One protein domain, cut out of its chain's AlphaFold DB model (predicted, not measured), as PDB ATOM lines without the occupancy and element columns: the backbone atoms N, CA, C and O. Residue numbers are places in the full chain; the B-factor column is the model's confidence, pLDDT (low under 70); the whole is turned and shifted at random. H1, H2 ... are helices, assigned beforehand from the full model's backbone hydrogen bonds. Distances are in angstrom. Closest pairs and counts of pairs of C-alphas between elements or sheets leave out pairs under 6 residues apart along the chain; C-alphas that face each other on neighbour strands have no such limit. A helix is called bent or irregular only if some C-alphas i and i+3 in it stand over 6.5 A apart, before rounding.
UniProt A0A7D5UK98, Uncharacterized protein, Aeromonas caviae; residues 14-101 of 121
ATOM      1  N   ALA A  14     -41.829  44.339  51.507       59.50
ATOM      2  CA  ALA A  14     -42.295  45.324  52.481       59.50
ATOM      3  C   ALA A  14     -41.580  46.685  52.339       59.50
ATOM      4  O   ALA A  14     -42.167  47.728  52.633       59.50
ATOM      5  N   ASN A  15     -40.337  46.701  51.839       62.47
ATOM      6  CA  ASN A  15     -39.638  47.949  51.526       62.47
ATOM      7  C   ASN A  15     -40.274  48.646  50.323       62.47
ATOM      8  O   ASN A  15     -40.467  49.858  50.342       62.47
ATOM      9  N   VAL A  16     -40.643  47.856  49.310       64.38
ATOM     10  CA  VAL A  16     -41.313  48.345  48.102       64.38
ATOM     11  C   VAL A  16     -42.628  49.023  48.481       64.38
ATOM     12  O   VAL A  16     -42.849  50.159  48.087       64.38
ATOM     13  N   LEU A  17     -43.437  48.410  49.353       68.06
ATOM     14  CA  LEU A  17     -44.692  49.007  49.834       68.06
ATOM     15  C   LEU A  17     -44.484  50.339  50.573       68.06
ATOM     16  O   LEU A  17     -45.219  51.300  50.343       68.06
ATOM     17  N   LYS A  18     -43.466  50.423  51.435       67.75
ATOM     18  CA  LYS A  18     -43.128  51.668  52.141       67.75
ATOM     19  C   LYS A  18     -42.673  52.767  51.174       67.75
ATOM     20  O   LYS A  18     -43.035  53.932  51.338       67.75
ATOM     21  N   GLN A  19     -41.887  52.399  50.165       69.25
ATOM     22  CA  GLN A  19     -41.428  53.314  49.120       69.25
ATOM     23  C   GLN A  19     -42.595  53.804  48.254       69.25
ATOM     24  O   GLN A  19     -42.657  54.992  47.948       69.25
ATOM     25  N   THR A  20     -43.559  52.936  47.934       72.19
ATOM     26  CA  THR A  20     -44.779  53.312  47.205       72.19
ATOM     27  C   THR A  20     -45.645  54.273  48.008       72.19
ATOM     28  O   THR A  20     -46.058  55.285  47.463       72.19
ATOM     29  N   SER A  21     -45.839  54.038  49.309       73.56
ATOM     30  CA  SER A  21     -46.567  54.980  50.177       73.56
ATOM     31  C   SER A  21     -45.890  56.355  50.234       73.56
ATOM     32  O   SER A  21     -46.563  57.378  50.190       73.56
ATOM     33  N   THR A  22     -44.556  56.401  50.259       78.31
ATOM     34  CA  THR A  22     -43.816  57.677  50.226       78.31
ATOM     35  C   THR A  22     -44.009  58.406  48.893       78.31
ATOM     36  O   THR A  22     -44.160  59.624  48.869       78.31
ATOM     37  N   TYR A  23     -44.026  57.669  47.780       82.50
ATOM     38  CA  TYR A  23     -44.329  58.229  46.465       82.50
ATOM     39  C   TYR A  23     -45.774  58.737  46.374       82.50
ATOM     40  O   TYR A  23     -45.991  59.831  45.867       82.50
ATOM     41  N   GLU A  24     -46.748  57.992  46.899       79.94
ATOM     42  CA  GLU A  24     -48.160  58.395  46.916       79.94
ATOM     43  C   GLU A  24     -48.358  59.713  47.679       79.94
ATOM     44  O   GLU A  24     -49.003  60.614  47.153       79.94
ATOM     45  N   HIS A  25     -47.694  59.901  48.823       83.06
ATOM     46  CA  HIS A  25     -47.711  61.188  49.533       83.06
ATOM     47  C   HIS A  25     -47.095  62.335  48.721       83.06
ATOM     48  O   HIS A  25     -47.636  63.434  48.688       83.06
ATOM     49  N   LEU A  26     -45.997  62.090  47.997       82.19
ATOM     50  CA  LEU A  26     -45.426  63.107  47.107       82.19
ATOM     51  C   LEU A  26     -46.387  63.482  45.969       82.19
ATOM     52  O   LEU A  26     -46.417  64.638  45.546       82.19
ATOM     53  N   VAL A  27     -47.157  62.519  45.458       84.12
ATOM     54  CA  VAL A  27     -48.191  62.768  44.444       84.12
ATOM     55  C   VAL A  27     -49.347  63.577  45.033       84.12
ATOM     56  O   VAL A  27     -49.831  64.486  44.361       84.12
ATOM     57  N   GLU A  28     -49.768  63.288  46.264       84.75
ATOM     58  CA  GLU A  28     -50.805  64.048  46.975       84.75
ATOM     59  C   GLU A  28     -50.387  65.507  47.209       84.75
ATOM     60  O   GLU A  28     -51.154  66.421  46.905       84.75
ATOM     61  N   ASP A  29     -49.161  65.730  47.682       84.62
ATOM     62  CA  ASP A  29     -48.676  67.057  48.075       84.62
ATOM     63  C   ASP A  29     -48.297  67.949  46.881       84.62
ATOM     64  O   ASP A  29     -48.465  69.170  46.927       84.62
ATOM     65  N   PHE A  30     -47.761  67.360  45.804       86.38
ATOM     66  CA  PHE A  30     -47.137  68.116  44.708       86.38
ATOM     67  C   PHE A  30     -47.699  67.799  43.316       86.38
ATOM     68  O   PHE A  30     -47.354  68.475  42.342       86.38
ATOM     69  N   GLY A  31     -48.561  66.791  43.199       82.06
ATOM     70  CA  GLY A  31     -49.069  66.289  41.929       82.06
ATOM     71  C   GLY A  31     -48.110  65.320  41.230       82.06
ATOM     72  O   GLY A  31     -46.883  65.385  41.356       82.06
ATOM     73  N   GLU A  32     -48.684  64.419  40.430       81.56
ATOM     74  CA  GLU A  32     -47.961  63.318  39.775       81.56
ATOM     75  C   GLU A  32     -46.759  63.776  38.919       81.56
ATOM     76  O   GLU A  32     -45.675  63.199  39.061       81.56
ATOM     77  N   PRO A  33     -46.855  64.832  38.080       82.69
ATOM     78  CA  PRO A  33     -45.720  65.265  37.264       82.69
ATOM     79  C   PRO A  33     -44.524  65.747  38.097       82.69
ATOM     80  O   PRO A  33     -43.375  65.449  37.761       82.69
ATOM     81  N   ALA A  34     -44.785  66.462  39.194       80.62
ATOM     82  CA  ALA A  34     -43.744  67.001  40.061       80.62
ATOM     83  C   ALA A  34     -43.108  65.895  40.916       80.62
ATOM     84  O   ALA A  34     -41.881  65.818  40.999       80.62
ATOM     85  N   ALA A  35     -43.918  64.990  41.475       84.31
ATOM     86  CA  ALA A  35     -43.448  63.826  42.227       84.31
ATOM     87  C   ALA A  35     -42.524  62.929  41.385       84.31
ATOM     88  O   ALA A  35     -41.445  62.537  41.836       84.31
ATOM     89  N   ASN A  36     -42.895  62.673  40.126       83.25
ATOM     90  CA  ASN A  36     -42.078  61.898  39.190       83.25
ATOM     91  C   ASN A  36     -40.722  62.558  38.915       83.25
ATOM     92  O   ASN A  36     -39.689  61.886  38.938       83.25
ATOM     93  N   GLY A  37     -40.714  63.873  38.676       78.88
ATOM     94  CA  GLY A  37     -39.483  64.635  38.457       78.88
ATOM     95  C   GLY A  37     -38.572  64.651  39.686       78.88
ATOM     96  O   GLY A  37     -37.365  64.438  39.559       78.88
ATOM     97  N   MET A  38     -39.142  64.840  40.878       85.00
ATOM     98  CA  MET A  38     -38.400  64.851  42.142       85.00
ATOM     99  C   MET A  38     -37.760  63.498  42.450       85.00
ATOM    100  O   MET A  38     -36.581  63.447  42.794       85.00
ATOM    101  N   MET A  39     -38.493  62.401  42.254       84.00
ATOM    102  CA  MET A  39     -37.960  61.049  42.441       84.00
ATOM    103  C   MET A  39     -36.879  60.710  41.417       84.00
ATOM    104  O   MET A  39     -35.819  60.218  41.794       84.00
ATOM    105  N   ALA A  40     -37.092  61.026  40.136       82.56
ATOM    106  CA  ALA A  40     -36.083  60.808  39.101       82.56
ATOM    107  C   ALA A  40     -34.793  61.586  39.406       82.56
ATOM    108  O   ALA A  40     -33.692  61.048  39.289       82.56
ATOM    109  N   LYS A  41     -34.922  62.841  39.856       84.50
ATOM    110  CA  LYS A  41     -33.782  63.649  40.292       84.50
ATOM    111  C   LYS A  41     -33.071  63.012  41.488       84.50
ATOM    112  O   LYS A  41     -31.867  62.799  41.414       84.50
ATOM    113  N   ALA A  42     -33.807  62.666  42.544       85.06
ATOM    114  CA  ALA A  42     -33.241  62.069  43.750       85.06
ATOM    115  C   ALA A  42     -32.492  60.760  43.453       85.06
ATOM    116  O   ALA A  42     -31.396  60.560  43.966       85.06
ATOM    117  N   ILE A  43     -33.035  59.902  42.582       80.31
ATOM    118  CA  ILE A  43     -32.383  58.655  42.154       80.31
ATOM    119  C   ILE A  43     -31.070  58.953  41.424       80.31
ATOM    120  O   ILE A  43     -30.044  58.352  41.733       80.31
ATOM    121  N   ASN A  44     -31.080  59.906  40.494       82.44
ATOM    122  CA  ASN A  44     -29.890  60.285  39.731       82.44
ATOM    123  C   ASN A  44     -28.805  60.978  40.568       82.44
ATOM    124  O   ASN A  44     -27.658  61.020  40.127       82.44
ATOM    125  N   ASP A  45     -29.162  61.549  41.720       83.50
ATOM    126  CA  ASP A  45     -28.216  62.202  42.630       83.50
ATOM    127  C   ASP A  45     -27.473  61.186  43.518       83.50
ATOM    128  O   ASP A  45     -26.349  61.448  43.940       83.50
ATOM    129  N   VAL A  46     -28.082  60.027  43.804       79.94
ATOM    130  CA  VAL A  46     -27.518  59.006  44.712       79.94
ATOM    131  C   VAL A  46     -26.984  57.770  43.996       79.94
ATOM    132  O   VAL A  46     -26.112  57.085  44.531       79.94
ATOM    133  N   ALA A  47     -27.505  57.453  42.810       72.56
ATOM    134  CA  ALA A  47     -27.122  56.265  42.068       72.56
ATOM    135  C   ALA A  47     -26.103  56.625  40.973       72.56
ATOM    136  O   ALA A  47     -26.409  57.440  40.097       72.56
ATOM    137  N   PRO A  48     -24.915  55.995  40.955       65.75
ATOM    138  CA  PRO A  48     -24.022  56.047  39.808       65.75
ATOM    139  C   PRO A  48     -24.594  55.124  38.728       65.75
ATOM    140  O   PRO A  48     -24.180  53.980  38.573       65.75
ATOM    141  N   VAL A  49     -25.629  55.594  38.040       63.22
ATOM    142  CA  VAL A  49     -26.239  54.880  36.919       63.22
ATOM    143  C   VAL A  49     -25.683  55.414  35.606       63.22
ATOM    144  O   VAL A  49     -25.740  56.614  35.339       63.22
ATOM    145  N   ASP A  50     -25.214  54.502  34.750       65.94
ATOM    146  CA  ASP A  50     -24.755  54.810  33.385       65.94
ATOM    147  C   ASP A  50     -25.868  55.429  32.519       65.94
ATOM    148  O   ASP A  50     -25.608  56.076  31.504       65.94
ATOM    149  N   LYS A  51     -27.132  55.242  32.922       68.62
ATOM    150  CA  LYS A  51     -28.316  55.838  32.302       68.62
ATOM    151  C   LYS A  51     -29.113  56.619  33.337       68.62
ATOM    152  O   LYS A  51     -29.543  56.063  34.343       68.62
ATOM    153  N   LYS A  52     -29.348  57.902  33.049       81.38
ATOM    154  CA  LYS A  52     -30.207  58.774  33.856       81.38
ATOM    155  C   LYS A  52     -31.630  58.210  33.892       81.38
ATOM    156  O   LYS A  52     -32.230  57.994  32.843       81.38
ATOM    157  N   VAL A  53     -32.170  58.029  35.092       82.50
ATOM    158  CA  VAL A  53     -33.583  57.707  35.317       82.50
ATOM    159  C   VAL A  53     -34.430  58.926  34.967       82.50
ATOM    160  O   VAL A  53     -34.107  60.048  35.364       82.50
ATOM    161  N   THR A  54     -35.510  58.723  34.220       86.94
ATOM    162  CA  THR A  54     -36.434  59.781  33.801       86.94
ATOM    163  C   THR A  54     -37.721  59.767  34.624       86.94
ATOM    164  O   THR A  54     -38.070  58.779  35.269       86.94
ATOM    165  N   ALA A  55     -38.478  60.865  34.570       78.75
ATOM    166  CA  ALA A  55     -39.809  60.933  35.177       78.75
ATOM    167  C   ALA A  55     -40.771  59.870  34.603       78.75
ATOM    168  O   ALA A  55     -41.633  59.363  35.320       78.75
ATOM    169  N   THR A  56     -40.603  59.496  33.330       78.88
ATOM    170  CA  THR A  56     -41.385  58.436  32.677       78.88
ATOM    171  C   THR A  56     -41.092  57.067  33.284       78.88
ATOM    172  O   THR A  56     -42.026  56.304  33.525       78.88
ATOM    173  N   ASP A  57     -39.826  56.775  33.591       77.94
ATOM    174  CA  ASP A  57     -39.429  55.515  34.232       77.94
ATOM    175  C   ASP A  57     -40.049  55.394  35.630       77.94
ATOM    176  O   ASP A  57     -40.575  54.342  35.997       77.94
ATOM    177  N   VAL A  58     -40.067  56.501  36.383       82.19
ATOM    178  CA  VAL A  58     -40.710  56.569  37.702       82.19
ATOM    179  C   VAL A  58     -42.224  56.365  37.596       82.19
ATOM    180  O   VAL A  58     -42.775  55.545  38.330       82.19
ATOM    181  N   SER A  59     -42.899  57.040  36.659       77.44
ATOM    182  CA  SER A  59     -44.345  56.865  36.433       77.44
ATOM    183  C   SER A  59     -44.688  55.421  36.048       77.44
ATOM    184  O   SER A  59     -45.654  54.849  36.554       77.44
ATOM    185  N   GLY A  60     -43.881  54.797  35.182       74.00
ATOM    186  CA  GLY A  60     -44.050  53.397  34.792       74.00
ATOM    187  C   GLY A  60     -43.908  52.440  35.978       74.00
ATOM    188  O   GLY A  60     -44.768  51.582  36.186       74.00
ATOM    189  N   PHE A  61     -42.874  52.628  36.800       80.31
ATOM    190  CA  PHE A  61     -42.659  51.839  38.013       80.31
ATOM    191  C   PHE A  61     -43.801  52.000  39.025       80.31
ATOM    192  O   PHE A  61     -44.293  51.004  39.567       80.31
ATOM    193  N   ALA A  62     -44.264  53.232  39.248       75.12
ATOM    194  CA  ALA A  62     -45.378  53.517  40.143       75.12
ATOM    195  C   ALA A  62     -46.660  52.808  39.688       75.12
ATOM    196  O   ALA A  62     -47.290  52.115  40.483       75.12
ATOM    197  N   LYS A  63     -47.001  52.879  38.395       72.19
ATOM    198  CA  LYS A  63     -48.178  52.199  37.829       72.19
ATOM    199  C   LYS A  63     -48.132  50.686  38.019       72.19
ATOM    200  O   LYS A  63     -49.122  50.103  38.454       72.19
ATOM    201  N   VAL A  64     -46.993  50.056  37.723       69.56
ATOM    202  CA  VAL A  64     -46.816  48.605  37.907       69.56
ATOM    203  C   VAL A  64     -46.967  48.228  39.379       69.56
ATOM    204  O   VAL A  64     -47.683  47.284  39.706       69.56
ATOM    205  N   THR A  65     -46.349  48.991  40.277       70.19
ATOM    206  CA  THR A  65     -46.371  48.692  41.713       70.19
ATOM    207  C   THR A  65     -47.759  48.898  42.318       70.19
ATOM    208  O   THR A  65     -48.225  48.059  43.090       70.19
ATOM    209  N   THR A  66     -48.470  49.954  41.916       68.00
ATOM    210  CA  THR A  66     -49.868  50.172  42.303       68.00
ATOM    211  C   THR A  66     -50.752  49.047  41.790       68.00
ATOM    212  O   THR A  66     -51.515  48.494  42.571       68.00
ATOM    213  N   ALA A  67     -50.599  48.625  40.530       62.44
ATOM    214  CA  ALA A  67     -51.353  47.496  39.992       62.44
ATOM    215  C   ALA A  67     -51.094  46.199  40.781       62.44
ATOM    216  O   ALA A  67     -52.042  45.490  41.107       62.44
ATOM    217  N   MET A  68     -49.840  45.913  41.160       63.69
ATOM    218  CA  MET A  68     -49.496  44.782  42.036       63.69
ATOM    219  C   MET A  68     -50.135  44.880  43.426       63.69
ATOM    220  O   MET A  68     -50.494  43.857  44.002       63.69
ATOM    221  N   ARG A  69     -50.295  46.096  43.961       65.19
ATOM    222  CA  ARG A  69     -50.927  46.355  45.262       65.19
ATOM    223  C   ARG A  69     -52.451  46.246  45.215       65.19
ATOM    224  O   ARG A  69     -53.050  45.772  46.173       65.19
ATOM    225  N   THR A  70     -53.077  46.722  44.141       65.44
ATOM    226  CA  THR A  70     -54.540  46.809  44.002       65.44
ATOM    227  C   THR A  70     -55.150  45.620  43.274       65.44
ATOM    228  O   THR A  70     -56.374  45.545  43.168       65.44
ATOM    229  N   LEU A  71     -54.327  44.713  42.738       58.94
ATOM    230  CA  LEU A  71     -54.785  43.446  42.179       58.94
ATOM    231  C   LEU A  71     -55.705  42.769  43.211       58.94
ATOM    232  O   LEU A  71     -55.298  42.618  44.366       58.94
ATOM    233  N   PRO A  72     -56.943  42.399  42.835       50.69
ATOM    234  CA  PRO A  72     -57.887  41.807  43.766       50.69
ATOM    235  C   PRO A  72     -57.293  40.517  44.325       50.69
ATOM    236  O   PRO A  72     -57.189  39.500  43.641       50.69
ATOM    237  N   VAL A  73     -56.884  40.571  45.590       56.69
ATOM    238  CA  VAL A  73     -56.523  39.380  46.346       56.69
ATOM    239  C   VAL A  73     -57.824  38.632  46.586       56.69
ATOM    240  O   VAL A  73     -58.768  39.188  47.151       56.69
ATOM    241  N   ASN A  74     -57.897  37.373  46.155       62.91
ATOM    242  CA  ASN A  74     -58.987  36.500  46.568       62.91
ATOM    243  C   ASN A  74     -58.848  36.268  48.080       62.91
ATOM    244  O   ASN A  74     -58.095  35.398  48.516       62.91
ATOM    245  N   VAL A  75     -59.539  37.097  48.866       54.59
ATOM    246  CA  VAL A  75     -59.455  37.117  50.331       54.59
ATOM    247  C   VAL A  75     -59.810  35.751  50.911       54.59
ATOM    248  O   VAL A  75     -59.148  35.318  51.843       54.59
ATOM    249  N   ALA A  76     -60.772  35.035  50.323       55.47
ATOM    250  CA  ALA A  76     -61.132  33.688  50.764       55.47
ATOM    251  C   ALA A  76     -59.960  32.709  50.590       55.47
ATOM    252  O   ALA A  76     -59.524  32.097  51.557       55.47
ATOM    253  N   ALA A  77     -59.356  32.659  49.398       54.41
ATOM    254  CA  ALA A  77     -58.204  31.790  49.145       54.41
ATOM    255  C   ALA A  77     -56.963  32.175  49.979       54.41
ATOM    256  O   ALA A  77     -56.185  31.310  50.381       54.41
ATOM    257  N   ALA A  78     -56.768  33.469  50.250       61.38
ATOM    258  CA  ALA A  78     -55.677  33.956  51.090       61.38
ATOM    259  C   ALA A  78     -55.888  33.619  52.575       61.38
ATOM    260  O   ALA A  78     -54.931  33.256  53.257       61.38
ATOM    261  N   VAL A  79     -57.128  33.700  53.066       63.59
ATOM    262  CA  VAL A  79     -57.506  33.295  54.427       63.59
ATOM    263  C   VAL A  79     -57.375  31.787  54.593       63.59
ATOM    264  O   VAL A  79     -56.776  31.354  55.571       63.59
ATOM    265  N   ASP A  80     -57.850  30.993  53.633       63.84
ATOM    266  CA  ASP A  80     -57.736  29.532  53.680       63.84
ATOM    267  C   ASP A  80     -56.271  29.091  53.749       63.84
ATOM    268  O   ASP A  80     -55.903  28.262  54.583       63.84
ATOM    269  N   LYS A  81     -55.410  29.712  52.933       68.56
ATOM    270  CA  LYS A  81     -53.967  29.469  52.968       68.56
ATOM    271  C   LYS A  81     -53.335  29.921  54.287       68.56
ATOM    272  O   LYS A  81     -52.597  29.155  54.894       68.56
ATOM    273  N   GLY A  82     -53.653  31.125  54.763       67.62
ATOM    274  CA  GLY A  82     -53.127  31.631  56.034       67.62
ATOM    275  C   GLY A  82     -53.557  30.788  57.239       67.62
ATOM    276  O   GLY A  82     -52.775  30.581  58.163       67.62
ATOM    277  N   MET A  83     -54.778  30.250  57.218       67.94
ATOM    278  CA  MET A  83     -55.281  29.333  58.241       67.94
ATOM    279  C   MET A  83     -54.622  27.952  58.166       67.94
ATOM    280  O   MET A  83     -54.449  27.325  59.211       67.94
ATOM    281  N   ALA A  84     -54.263  27.471  56.974       73.81
ATOM    282  CA  ALA A  84     -53.480  26.246  56.815       73.81
ATOM    283  C   ALA A  84     -52.070  26.418  57.399       73.81
ATOM    284  O   ALA A  84     -51.695  25.669  58.296       73.81
ATOM    285  N   ASP A  85     -51.361  27.483  57.013       69.50
ATOM    286  CA  ASP A  85     -50.016  27.782  57.522       69.50
ATOM    287  C   ASP A  85     -50.016  27.955  59.057       69.50
ATOM    288  O   ASP A  85     -49.131  27.465  59.758       69.50
ATOM    289  N   ALA A  86     -51.041  28.612  59.618       66.31
ATOM    290  CA  ALA A  86     -51.188  28.764  61.066       66.31
ATOM    291  C   ALA A  86     -51.419  27.423  61.784       66.31
ATOM    292  O   ALA A  86     -50.884  27.209  62.874       66.31
ATOM    293  N   LYS A  87     -52.201  26.513  61.190       77.00
ATOM    294  CA  LYS A  87     -52.413  25.164  61.735       77.00
ATOM    295  C   LYS A  87     -51.140  24.333  61.698       77.00
ATOM    296  O   LYS A  87     -50.895  23.612  62.662       77.00
ATOM    297  N   ASP A  88     -50.339  24.456  60.647       76.62
ATOM    298  CA  ASP A  88     -49.067  23.744  60.528       76.62
ATOM    299  C   ASP A  88     -48.085  24.215  61.607       76.62
ATOM    300  O   ASP A  88     -47.551  23.396  62.350       76.62
ATOM    301  N   VAL A  89     -47.955  25.530  61.811       74.31
ATOM    302  CA  VAL A  89     -47.113  26.097  62.882       74.31
ATOM    303  C   VAL A  89     -47.571  25.651  64.272       74.31
ATOM    304  O   VAL A  89     -46.744  25.306  65.115       74.31
ATOM    305  N   VAL A  90     -48.881  25.649  64.536       78.00
ATOM    306  CA  VAL A  90     -49.418  25.184  65.824       78.00
ATOM    307  C   VAL A  90     -49.198  23.681  65.999       78.00
ATOM    308  O   VAL A  90     -48.837  23.249  67.090       78.00
ATOM    309  N   SER A  91     -49.364  22.890  64.940       76.50
ATOM    310  CA  SER A  91     -49.123  21.445  64.975       76.50
ATOM    311  C   SER A  91     -47.652  21.137  65.233       76.50
ATOM    312  O   SER A  91     -47.346  20.308  66.084       76.50
ATOM    313  N   ASP A  92     -46.733  21.845  64.581       72.44
ATOM    314  CA  ASP A  92     -45.296  21.722  64.826       72.44
ATOM    315  C   ASP A  92     -44.921  22.146  66.249       72.44
ATOM    316  O   ASP A  92     -44.105  21.488  66.894       72.44
ATOM    317  N   LEU A  93     -45.530  23.209  66.777       69.06
ATOM    318  CA  LEU A  93     -45.308  23.645  68.155       69.06
ATOM    319  C   LEU A  93     -45.769  22.581  69.162       69.06
ATOM    320  O   LEU A  93     -45.017  22.242  70.073       69.06
ATOM    321  N   LEU A  94     -46.969  22.026  68.980       75.88
ATOM    322  CA  LEU A  94     -47.518  20.975  69.844       75.88
ATOM    323  C   LEU A  94     -46.708  19.675  69.744       75.88
ATOM    324  O   LEU A  94     -46.326  19.114  70.765       75.88
ATOM    325  N   ASN A  95     -46.337  19.258  68.534       70.00
ATOM    326  CA  ASN A  95     -45.501  18.076  68.310       70.00
ATOM    327  C   ASN A  95     -44.100  18.211  68.924       70.00
ATOM    328  O   ASN A  95     -43.468  17.204  69.242       70.00
ATOM    329  N   ASN A  96     -43.573  19.431  69.039       58.56
ATOM    330  CA  ASN A  96     -42.294  19.680  69.698       58.56
ATOM    331  C   ASN A  96     -42.433  19.772  71.226       58.56
ATOM    332  O   ASN A  96     -41.507  19.366  71.921       58.56
ATOM    333  N   LEU A  97     -43.584  20.216  71.743       60.56
ATOM    334  CA  LEU A  97     -43.901  20.172  73.175       60.56
ATOM    335  C   LEU A  97     -44.068  18.727  73.675       60.56
ATOM    336  O   LEU A  97     -43.496  18.378  74.704       60.56
ATOM    337  N   ASP A  98     -44.743  17.862  72.913       57.25
ATOM    338  CA  ASP A  98     -44.914  16.442  73.267       57.25
ATOM    339  C   ASP A  98     -43.583  15.662  73.273       57.25
ATOM    340  O   ASP A  98     -43.416  14.694  74.020       57.25
ATOM    341  N   LYS A  99     -42.594  16.101  72.482       53.97
ATOM    342  CA  LYS A  99     -41.249  15.496  72.424       53.97
ATOM    343  C   LYS A  99     -40.321  15.923  73.566       53.97
ATOM    344  O   LYS A  99     -39.320  15.245  73.794       53.97
ATOM    345  N   GLU A 100     -40.604  17.018  74.274       51.19
ATOM    346  CA  GLU A 100     -39.828  17.413  75.463       51.19
ATOM    347  C   GLU A 100     -40.251  16.653  76.728       51.19
ATOM    348  O   GLU A 100     -39.441  16.506  77.643       51.19
ATOM    349  N   SER A 101     -41.463  16.090  76.765       49.72
ATOM    350  CA  SER A 101     -41.973  15.298  77.896       49.72
ATOM    351  C   SER A 101     -41.391  13.883  78.034       49.72
ATOM    352  O   SER A 101     -41.635  13.249  79.058       49.72
TER     353      SER A 101
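Overview. This is residues 14 to 101 of the 121 residues of an uncharacterized protein of Aeromonas caviae (UniProt A0A7D5UK98). One long helix, H4, sticks out as a free arm from a small compact head of three helices, H1, H2 and H3, which touch one another at large angles. In the head, H1 and H3 cross, and H2 packs on residues 23 to 27 of H1 and on residues 55 to 59 of H3; residues 45 to 51, of which 45 and 46 belong to H2, also stick out. The printed part has 88 residues with four named helices, in the order H1, H2, H3, H4 along the chain, and no named strand; the class is all helix. The whole is extended, with a radius of gyration of the C-alphas of 21.2 A, and its C-alphas span 62 by 31 by 23 A, the arm making much of the length.

Arrangement. The longest helix, H4, residues 75 to 100, touches no helix. It is apart from H3, residues 55 to 70, although a tight link of four residues, 71 to 74, joins the two. H4 is also apart from H1, residues 14 to 30, and from H2, residues 32 to 46. In the head, H2 and H3 touch with 11 pairs of C-alphas within 8 A, and H3 does so with residues 55 to 59 alone. The closest C-alphas of H2 and H3 are those of Asn 36 and Ala 55, 4.7 A apart. The lines of H2 and H3 are about perpendicular, but only just, at 71 degrees. H1 and H2 touch through residues 23 to 27 of H1 and residues 32 to 35 of H2 alone. Their closest C-alphas are those of Leu 26 and Ala 35, 5.3 A apart. H1 and H2 run opposite ways at a steep tilt of 53 degrees. H1 and H3 touch through residues 20 to 23 of H1 and residues 62 to 66 of H3 alone. Their closest C-alphas are those of Thr 20 and Ala 62, 7.1 A apart, and the two helices run opposite ways at a steep tilt of 61 degrees. In H1, H2 and H3 every O i to N i+4 pair is within hydrogen-bond range; in H4 it is 21 of 22.

Along the chain. H4, residues 75 to 100, measures 37.5 A from its first to its last C-alpha. It begins at C-alpha 75, (-59.455, 37.117, 50.331), and ends at C-alpha 100, (-39.828, 17.413, 75.463). H3, residues 55 to 70, measures 22.2 A. H2, residues 32 to 46, measures 21.5 A. H1, residues 14 to 30, measures 24.6 A and begins at C-alpha 14, (-42.295, 45.324, 52.481). None of the four helices is bent or irregular.

Size, cuts and confidence. The two C-alphas farthest apart are those of Pro 33 and Ser 101, at 64.5 A, and the outline is a rod, but only just. Residues 70 to 101, of which 75 to 100 belong to H4, stand free, as do residues 45 to 51. Without these stretches the body has 49 residues, spans 25 by 23 by 16 A and has a radius of gyration of 10.0 A. The printed part has no cut. The links H1 to H2 and H3 to H4 are tight, the link H2 to H3, of 8 residues, is short, and no link is long. The mean pLDDT of the printed part is 72.2; in 38 residues it is under 70, among them residues 14 to 19, 48 to 51, 66 to 83 and 96 to 101. H4 has a mean pLDDT of 66, and H2 one of 83.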